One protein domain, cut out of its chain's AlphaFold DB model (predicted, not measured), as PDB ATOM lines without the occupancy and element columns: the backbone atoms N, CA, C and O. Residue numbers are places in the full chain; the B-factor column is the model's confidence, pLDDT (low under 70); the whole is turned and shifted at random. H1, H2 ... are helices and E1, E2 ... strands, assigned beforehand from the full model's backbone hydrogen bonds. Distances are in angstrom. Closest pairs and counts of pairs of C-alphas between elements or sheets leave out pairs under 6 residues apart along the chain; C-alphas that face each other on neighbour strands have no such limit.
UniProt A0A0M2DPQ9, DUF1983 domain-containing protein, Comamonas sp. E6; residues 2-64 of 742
ATOM      1  N   PHE A   2     -49.365  16.223 -11.537       87.19
ATOM      2  CA  PHE A   2     -50.069  14.956 -11.667       87.19
ATOM      3  C   PHE A   2     -49.142  13.815 -11.300       87.19
ATOM      4  O   PHE A   2     -47.920  13.914 -11.442       87.19
ATOM      5  N   TYR A   3     -49.733  12.719 -10.854       87.19
ATOM      6  CA  TYR A   3     -48.981  11.515 -10.587       87.19
ATOM      7  C   TYR A   3     -49.744  10.279 -11.024       87.19
ATOM      8  O   TYR A   3     -50.964  10.294 -11.173       87.19
ATOM      9  N   VAL A   4     -48.984   9.230 -11.297       86.62
ATOM     10  CA  VAL A   4     -49.459   7.964 -11.843       86.62
ATOM     11  C   VAL A   4     -48.872   6.856 -10.996       86.62
ATOM     12  O   VAL A   4     -47.684   6.877 -10.660       86.62
ATOM     13  N   ASN A   5     -49.696   5.870 -10.686       86.12
ATOM     14  CA  ASN A   5     -49.259   4.640 -10.053       86.12
ATOM     15  C   ASN A   5     -49.785   3.436 -10.855       86.12
ATOM     16  O   ASN A   5     -50.341   3.579 -11.943       86.12
ATOM     17  N   ALA A   6     -49.599   2.219 -10.341       85.00
ATOM     18  CA  ALA A   6     -50.064   1.013 -11.030       85.00
ATOM     19  C   ALA A   6     -51.604   0.897 -11.131       85.00
ATOM     20  O   ALA A   6     -52.098   0.133 -11.959       85.00
ATOM     21  N   ALA A   7     -52.357   1.617 -10.293       83.75
ATOM     22  CA  ALA A   7     -53.813   1.548 -10.200       83.75
ATOM     23  C   ALA A   7     -54.540   2.584 -11.075       83.75
ATOM     24  O   ALA A   7     -55.688   2.348 -11.454       83.75
ATOM     25  N   HIS A   8     -53.903   3.706 -11.428       86.56
ATOM     26  CA  HIS A   8     -54.513   4.736 -12.274       86.56
ATOM     27  C   HIS A   8     -53.510   5.438 -13.198       86.56
ATOM     28  O   HIS A   8     -52.342   5.600 -12.864       86.56
ATOM     29  N   GLY A   9     -54.003   5.902 -14.353       85.69
ATOM     30  CA  GLY A   9     -53.288   6.808 -15.262       85.69
ATOM     31  C   GLY A   9     -53.326   8.275 -14.808       85.69
ATOM     32  O   GLY A   9     -53.788   8.584 -13.709       85.69
ATOM     33  N   LEU A  10     -52.891   9.194 -15.681       85.88
ATOM     34  CA  LEU A  10     -52.999  10.642 -15.450       85.88
ATOM     35  C   LEU A  10     -54.471  11.060 -15.338       85.88
ATOM     36  O   LEU A  10     -55.268  10.814 -16.245       85.88
ATOM     37  N   SER A  11     -54.838  11.671 -14.211       86.38
ATOM     38  CA  SER A  11     -56.215  12.071 -13.913       86.38
ATOM     39  C   SER A  11     -56.255  13.262 -12.958       86.38
ATOM     40  O   SER A  11     -55.497  13.314 -11.992       86.38
ATOM     41  N   ASN A  12     -57.209  14.177 -13.166       84.62
ATOM     42  CA  ASN A  12     -57.454  15.329 -12.282       84.62
ATOM     43  C   ASN A  12     -57.874  14.927 -10.857       84.62
ATOM     44  O   ASN A  12     -57.849  15.761  -9.956       84.62
ATOM     45  N   SER A  13     -58.256  13.664 -10.651       86.50
ATOM     46  CA  SER A  13     -58.581  13.126  -9.327       86.50
ATOM     47  C   SER A  13     -57.348  12.744  -8.496       86.50
ATOM     48  O   SER A  13     -57.510  12.433  -7.321       86.50
ATOM     49  N   PHE A  14     -56.141  12.757  -9.073       86.56
ATOM     50  CA  PHE A  14     -54.895  12.371  -8.400       86.56
ATOM     51  C   PHE A  14     -53.799  13.394  -8.704       86.56
ATOM     52  O   PHE A  14     -52.943  13.204  -9.572       86.56
ATOM     53  N   ILE A  15     -53.881  14.534  -8.006       86.81
ATOM     54  CA  ILE A  15     -53.012  15.692  -8.234       86.81
ATOM     55  C   ILE A  15     -52.548  16.335  -6.930       86.81
ATOM     56  O   ILE A  15     -53.312  16.495  -5.982       86.81
ATOM     57  N   GLY A  16     -51.300  16.794  -6.931       82.69
ATOM     58  CA  GLY A  16     -50.808  17.799  -5.998       82.69
ATOM     59  C   GLY A  16     -50.974  19.186  -6.609       82.69
ATOM     60  O   GLY A  16     -50.372  19.492  -7.643       82.69
ATOM     61  N   SER A  17     -51.776  20.040  -5.982       76.62
ATOM     62  CA  SER A  17     -51.867  21.461  -6.319       76.62
ATOM     63  C   SER A  17     -51.269  22.301  -5.195       76.62
ATOM     64  O   SER A  17     -51.342  21.945  -4.024       76.62
ATOM     65  N   VAL A  18     -50.648  23.415  -5.568       73.12
ATOM     66  CA  VAL A  18     -50.126  24.412  -4.633       73.12
ATOM     67  C   VAL A  18     -50.568  25.774  -5.141       73.12
ATOM     68  O   VAL A  18     -50.615  26.005  -6.353       73.12
ATOM     69  N   ALA A  19     -50.951  26.663  -4.231       71.56
ATOM     70  CA  ALA A  19     -51.271  28.029  -4.605       71.56
ATOM     71  C   ALA A  19     -49.987  28.739  -5.052       71.56
ATOM     72  O   ALA A  19     -48.974  28.682  -4.360       71.56
ATOM     73  N   THR A  20     -50.026  29.416  -6.200       70.69
ATOM     74  CA  THR A  20     -48.903  30.239  -6.659       70.69
ATOM     75  C   THR A  20     -48.618  31.340  -5.629       70.69
ATOM     76  O   THR A  20     -49.535  32.129  -5.362       70.69
ATOM     77  N   PRO A  21     -47.394  31.430  -5.069       73.12
ATOM     78  CA  PRO A  21     -47.049  32.489  -4.123       73.12
ATOM     79  C   PRO A  21     -47.211  33.876  -4.757       73.12
ATOM     80  O   PRO A  21     -46.950  34.055  -5.948       73.12
ATOM     81  N   GLU A  22     -47.641  34.877  -3.984       72.62
ATOM     82  CA  GLU A  22     -47.889  36.229  -4.520       72.62
ATOM     83  C   GLU A  22     -46.629  36.917  -5.064       72.62
ATOM     84  O   GLU A  22     -46.685  37.698  -6.016       72.62
ATOM     85  N   GLU A  23     -45.464  36.568  -4.524       70.88
ATOM     86  CA  GLU A  23     -44.153  37.032  -4.999       70.88
ATOM     87  C   GLU A  23     -43.889  36.601  -6.451       70.88
ATOM     88  O   GLU A  23     -43.332  37.363  -7.244       70.88
ATOM     89  N   PHE A  24     -44.390  35.423  -6.845       72.44
ATOM     90  CA  PHE A  24     -44.300  34.937  -8.220       72.44
ATOM     91  C   PHE A  24     -45.256  35.693  -9.157       72.44
ATOM     92  O   PHE A  24     -44.917  35.958 -10.308       72.44
ATOM     93  N   LYS A  25     -46.436  36.111  -8.670       69.25
ATOM     94  CA  LYS A  25     -47.406  36.889  -9.468       69.25
ATOM     95  C   LYS A  25     -46.951  38.327  -9.724       69.25
ATOM     96  O   LYS A  25     -47.372  38.939 -10.703       69.25
ATOM     97  N   THR A  26     -46.096  38.861  -8.855       71.12
ATOM     98  CA  THR A  26     -45.588  40.243  -8.915       71.12
ATOM     99  C   THR A  26     -44.223  40.368  -9.604       71.12
ATOM    100  O   THR A  26     -43.762  41.486  -9.830       71.12
ATOM    101  N   GLY A  27     -43.600  39.247  -9.999       67.00
ATOM    102  CA  GLY A  27     -42.337  39.207 -10.752       67.00
ATOM    103  C   GLY A  27     -41.082  39.508  -9.921       67.00
ATOM    104  O   GLY A  27     -40.030  39.812 -10.484       67.00
ATOM    105  N   ALA A  28     -41.178  39.451  -8.591       62.09
ATOM    106  CA  ALA A  28     -40.115  39.852  -7.676       62.09
ATOM    107  C   ALA A  28     -39.208  38.667  -7.293       62.09
ATOM    108  O   ALA A  28     -39.226  38.192  -6.162       62.09
ATOM    109  N   GLY A  29     -38.371  38.222  -8.234       71.12
ATOM    110  CA  GLY A  29     -37.284  37.269  -7.968       71.12
ATOM    111  C   GLY A  29     -37.662  35.784  -8.053       71.12
ATOM    112  O   GLY A  29     -38.771  35.419  -8.436       71.12
ATOM    113  N   TRP A  30     -36.685  34.923  -7.752       78.44
ATOM    114  CA  TRP A  30     -36.863  33.469  -7.724       78.44
ATOM    115  C   TRP A  30     -37.669  33.060  -6.494       78.44
ATOM    116  O   TRP A  30     -37.358  33.484  -5.383       78.44
ATOM    117  N   VAL A  31     -38.673  32.211  -6.693       76.06
ATOM    118  CA  VAL A  31     -39.527  31.691  -5.625       76.06
ATOM    119  C   VAL A  31     -39.427  30.175  -5.626       76.06
ATOM    120  O   VAL A  31     -39.547  29.545  -6.678       76.06
ATOM    121  N   GLU A  32     -39.222  29.593  -4.450       78.88
ATOM    122  CA  GLU A  32     -39.299  28.148  -4.265       78.88
ATOM    123  C   GLU A  32     -40.745  27.758  -3.957       78.88
ATOM    124  O   GLU A  32     -41.387  28.326  -3.072       78.88
ATOM    125  N   VAL A  33     -41.272  26.807  -4.723       76.38
ATOM    126  CA  VAL A  33     -42.644  26.324  -4.585       76.38
ATOM    127  C   VAL A  33     -42.601  24.844  -4.270       76.38
ATOM    128  O   VAL A  33     -41.934  24.072  -4.957       76.38
ATOM    129  N   GLU A  34     -43.360  24.447  -3.255       77.62
ATOM    130  CA  GLU A  34     -43.372  23.074  -2.787       77.62
ATOM    131  C   GLU A  34     -44.766  22.453  -2.827       77.62
ATOM    132  O   GLU A  34     -45.741  23.025  -2.342       77.62
ATOM    133  N   TRP A  35     -44.833  21.226  -3.343       79.12
ATOM    134  CA  TRP A  35     -45.993  20.357  -3.209       79.12
ATOM    135  C   TRP A  35     -45.764  19.366  -2.066       79.12
ATOM    136  O   TRP A  35     -44.980  18.427  -2.212       79.12
ATOM    137  N   ASP A  36     -46.466  19.543  -0.943       78.56
ATOM    138  CA  ASP A  36     -46.505  18.526   0.113       78.56
ATOM    139  C   ASP A  36     -47.389  17.355  -0.329       78.56
ATOM    140  O   ASP A  36     -48.598  17.305  -0.094       78.56
ATOM    141  N   MET A  37     -46.766  16.397  -1.005       80.25
ATOM    142  CA  MET A  37     -47.461  15.228  -1.526       80.25
ATOM    143  C   MET A  37     -47.856  14.217  -0.440       80.25
ATOM    144  O   MET A  37     -48.576  13.269  -0.740       80.25
ATOM    145  N   ALA A  38     -47.420  14.396   0.818       74.31
ATOM    146  CA  ALA A  38     -47.880  13.563   1.929       74.31
ATOM    147  C   ALA A  38     -49.281  13.964   2.426       74.31
ATOM    148  O   ALA A  38     -49.971  13.137   3.017       74.31
ATOM    149  N   ASN A  39     -49.715  15.200   2.159       77.94
ATOM    150  CA  ASN A  39     -51.035  15.720   2.519       77.94
ATOM    151  C   ASN A  39     -51.759  16.282   1.289       77.94
ATOM    152  O   ASN A  39     -51.876  17.494   1.102       77.94
ATOM    153  N   LEU A  40     -52.270  15.393   0.436       79.94
ATOM    154  CA  LEU A  40     -52.948  15.797  -0.793       79.94
ATOM    155  C   LEU A  40     -54.351  16.349  -0.547       79.94
ATOM    156  O   LEU A  40     -55.172  15.747   0.143       79.94
ATOM    157  N   ALA A  41     -54.666  17.454  -1.223       78.75
ATOM    158  CA  ALA A  41     -56.020  18.001  -1.249       78.75
ATOM    159  C   ALA A  41     -56.998  17.125  -2.061       78.75
ATOM    160  O   ALA A  41     -58.186  17.071  -1.745       78.75
ATOM    161  N   VAL A  42     -56.512  16.446  -3.108       78.31
ATOM    162  CA  VAL A  42     -57.289  15.570  -4.002       78.31
ATOM    163  C   VAL A  42     -56.446  14.323  -4.316       78.31
ATOM    164  O   VAL A  42     -55.271  14.444  -4.652       78.31
ATOM    165  N   GLY A  43     -57.024  13.125  -4.180       76.88
ATOM    166  CA  GLY A  43     -56.313  11.841  -4.331       76.88
ATOM    167  C   GLY A  43     -56.034  11.095  -3.017       76.88
ATOM    168  O   GLY A  43     -55.535   9.977  -3.043       76.88
ATOM    169  N   GLY A  44     -56.409  11.664  -1.865       82.50
ATOM    170  CA  GLY A  44     -56.309  10.992  -0.563       82.50
ATOM    171  C   GLY A  44     -54.873  10.605  -0.194       82.50
ATOM    172  O   GLY A  44     -53.940  11.357  -0.459       82.50
ATOM    173  N   THR A  45     -54.694   9.430   0.416       81.31
ATOM    174  CA  THR A  45     -53.377   8.887   0.808       81.31
ATOM    175  C   THR A  45     -52.686   8.103  -0.313       81.31
ATOM    176  O   THR A  45     -51.650   7.485  -0.080       81.31
ATOM    177  N   ASP A  46     -53.224   8.128  -1.539       83.56
ATOM    178  CA  ASP A  46     -52.743   7.289  -2.643       83.56
ATOM    179  C   ASP A  46     -51.243   7.489  -2.924       83.56
ATOM    180  O   ASP A  46     -50.507   6.522  -3.117       83.56
ATOM    181  N   TRP A  47     -50.754   8.728  -2.818       84.06
ATOM    182  CA  TRP A  47     -49.333   9.032  -2.980       84.06
ATOM    183  C   TRP A  47     -48.427   8.399  -1.913       84.06
ATOM    184  O   TRP A  47     -47.314   7.984  -2.229       84.06
ATOM    185  N   THR A  48     -48.851   8.348  -0.645       79.44
ATOM    186  CA  THR A  48     -48.020   7.773   0.428       79.44
ATOM    187  C   THR A  48     -48.086   6.256   0.472       79.44
ATOM    188  O   THR A  48     -47.117   5.622   0.895       79.44
ATOM    189  N   ASP A  49     -49.213   5.688   0.046       81.81
ATOM    190  CA  ASP A  49     -49.494   4.257   0.163       81.81
ATOM    191  C   ASP A  49     -49.084   3.485  -1.105       81.81
ATOM    192  O   ASP A  49     -48.759   2.297  -1.041       81.81
ATOM    193  N   GLY A  50     -49.081   4.152  -2.261       73.81
ATOM    194  CA  GLY A  50     -48.724   3.588  -3.558       73.81
ATOM    195  C   GLY A  50     -47.270   3.833  -3.971       73.81
ATOM    196  O   GLY A  50     -46.556   4.673  -3.431       73.81
ATOM    197  N   THR A  51     -46.810   3.095  -4.987       82.81
ATOM    198  CA  THR A  51     -45.552   3.416  -5.679       82.81
ATOM    199  C   THR A  51     -45.860   4.261  -6.905       82.81
ATOM    200  O   THR A  51     -46.399   3.755  -7.892       82.81
ATOM    201  N   THR A  52     -45.505   5.542  -6.847       82.75
ATOM    202  CA  THR A  52     -45.602   6.446  -7.991       82.75
ATOM    203  C   THR A  52     -44.579   6.057  -9.050       82.75
ATOM    204  O   THR A  52     -43.379   5.994  -8.781       82.75
ATOM    205  N   THR A  53     -45.048   5.786 -10.261       84.94
ATOM    206  CA  THR A  53     -44.205   5.365 -11.389       84.94
ATOM    207  C   THR A  53     -43.919   6.508 -12.348       84.94
ATOM    208  O   THR A  53     -42.832   6.565 -12.918       84.94
ATOM    209  N   THR A  54     -44.861   7.442 -12.480       85.69
ATOM    210  CA  THR A  54     -44.700   8.634 -13.311       85.69
ATOM    211  C   THR A  54     -45.198   9.852 -12.559       85.69
ATOM    212  O   THR A  54     -46.242   9.819 -11.906       85.69
ATOM    213  N   ILE A  55     -44.446  10.940 -12.675       85.50
ATOM    214  CA  ILE A  55     -44.834  12.256 -12.185       85.50
ATOM    215  C   ILE A  55     -44.818  13.190 -13.377       85.50
ATOM    216  O   ILE A  55     -43.837  13.232 -14.119       85.50
ATOM    217  N   GLU A  56     -45.895  13.945 -13.535       86.56
ATOM    218  CA  GLU A  56     -45.995  14.960 -14.566       86.56
ATOM    219  C   GLU A  56     -46.190  16.328 -13.923       86.56
ATOM    220  O   GLU A  56     -47.190  16.625 -13.256       86.56
ATOM    221  N   LEU A  57     -45.179  17.172 -14.101       83.25
ATOM    222  CA  LEU A  57     -45.246  18.561 -13.695       83.25
ATOM    223  C   LEU A  57     -45.762  19.387 -14.867       83.25
ATOM    224  O   LEU A  57     -45.005  19.794 -15.745       83.25
ATOM    225  N   GLU A  58     -47.060  19.658 -14.854       80.31
ATOM    226  CA  GLU A  58     -47.641  20.604 -15.793       80.31
ATOM    227  C   GLU A  58     -47.421  22.040 -15.313       80.31
ATOM    228  O   GLU A  58     -47.896  22.443 -14.247       80.31
ATOM    229  N   ILE A  59     -46.714  22.816 -16.134       76.19
ATOM    230  CA  ILE A  59     -46.563  24.263 -15.988       76.19
ATOM    231  C   ILE A  59     -47.350  24.891 -17.133       76.19
ATOM    232  O   ILE A  59     -46.938  24.832 -18.291       76.19
ATOM    233  N   THR A  60     -48.513  25.456 -16.821       68.56
ATOM    234  CA  THR A  60     -49.424  26.026 -17.819       68.56
ATOM    235  C   THR A  60     -49.669  27.506 -17.558       68.56
ATOM    236  O   THR A  60     -49.915  27.918 -16.426       68.56
ATOM    237  N   ASN A  61     -49.650  28.306 -18.626       68.00
ATOM    238  CA  ASN A  61     -49.933  29.744 -18.596       68.00
ATOM    239  C   ASN A  61     -51.364  30.046 -19.063       68.00
ATOM    240  O   ASN A  61     -51.560  30.996 -19.814       68.00
ATOM    241  N   ALA A  62     -52.331  29.199 -18.681       63.25
ATOM    242  CA  ALA A  62     -53.763  29.235 -19.018       63.25
ATOM    243  C   ALA A  62     -54.254  30.532 -19.716       63.25
ATOM    244  O   ALA A  62     -54.821  31.422 -19.088       63.25
ATOM    245  N   GLY A  63     -54.039  30.631 -21.036       62.78
ATOM    246  CA  GLY A  63     -54.579  31.698 -21.887       62.78
ATOM    247  C   GLY A  63     -53.870  33.066 -21.898       62.78
ATOM    248  O   GLY A  63     -54.420  33.981 -22.508       62.78
ATOM    249  N   VAL A  64     -52.679  33.241 -21.305       60.97
ATOM    250  CA  VAL A  64     -51.905  34.507 -21.360       60.97
ATOM    251  C   VAL A  64     -50.475  34.317 -21.887       60.97
ATOM    252  O   VAL A  64     -49.800  33.338 -21.575       60.97
TER     253      VAL A  64
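Overview. This is residues 2 to 64 of the 742 residues of the protein "DUF1983 domain-containing protein" of Comamonas sp. E6 (UniProt A0A0M2DPQ9). Little regular structure: a long, mostly unnamed chain with a tiny two-stranded antiparallel sheet, E1 and E2, toward one end and H1 toward the other; residues 25 to 30 and 59 to 64 stick out. The 63 printed residues hold E1, H1, H2, E2 in that order, mixed, with only 14 residues in named elements. The whole is loose, radius of gyration of the C-alphas 13.6 A, and elongated, 40 by 24 by 17 A.

Arrangement. E1, residues 2 to 4, and E2, residues 54 to 56, are antiparallel at 166 degrees; N 2 and O 56 are 2.8 A apart, within hydrogen-bond range. H2, residues 46 to 49, is only just apart from E1, closest C-alphas 8.0 A. H1, residues 22 to 25, is apart from E2 and H2. Both helices are too short for O i to N i+4 pairs; the single O i to N i+3 pair is within range in H1, not in H2.

Along the chain. E1 spans 7.0 A from C-alpha 2 at (-50.069, 14.956, -11.667), E2 6.6 A to C-alpha 56 at (-45.995, 14.960, -14.566), H1 5.0 A, H2 5.3 A.

Size, cuts and confidence. The farthest C-alphas, Ala 7 and Ala 28, are 40.8 A apart. The printed part has no cut. Links E1 to H1 and H1 to H2 are long. Residues 25, 27 to 28 and 60 to 64 have pLDDT under 70.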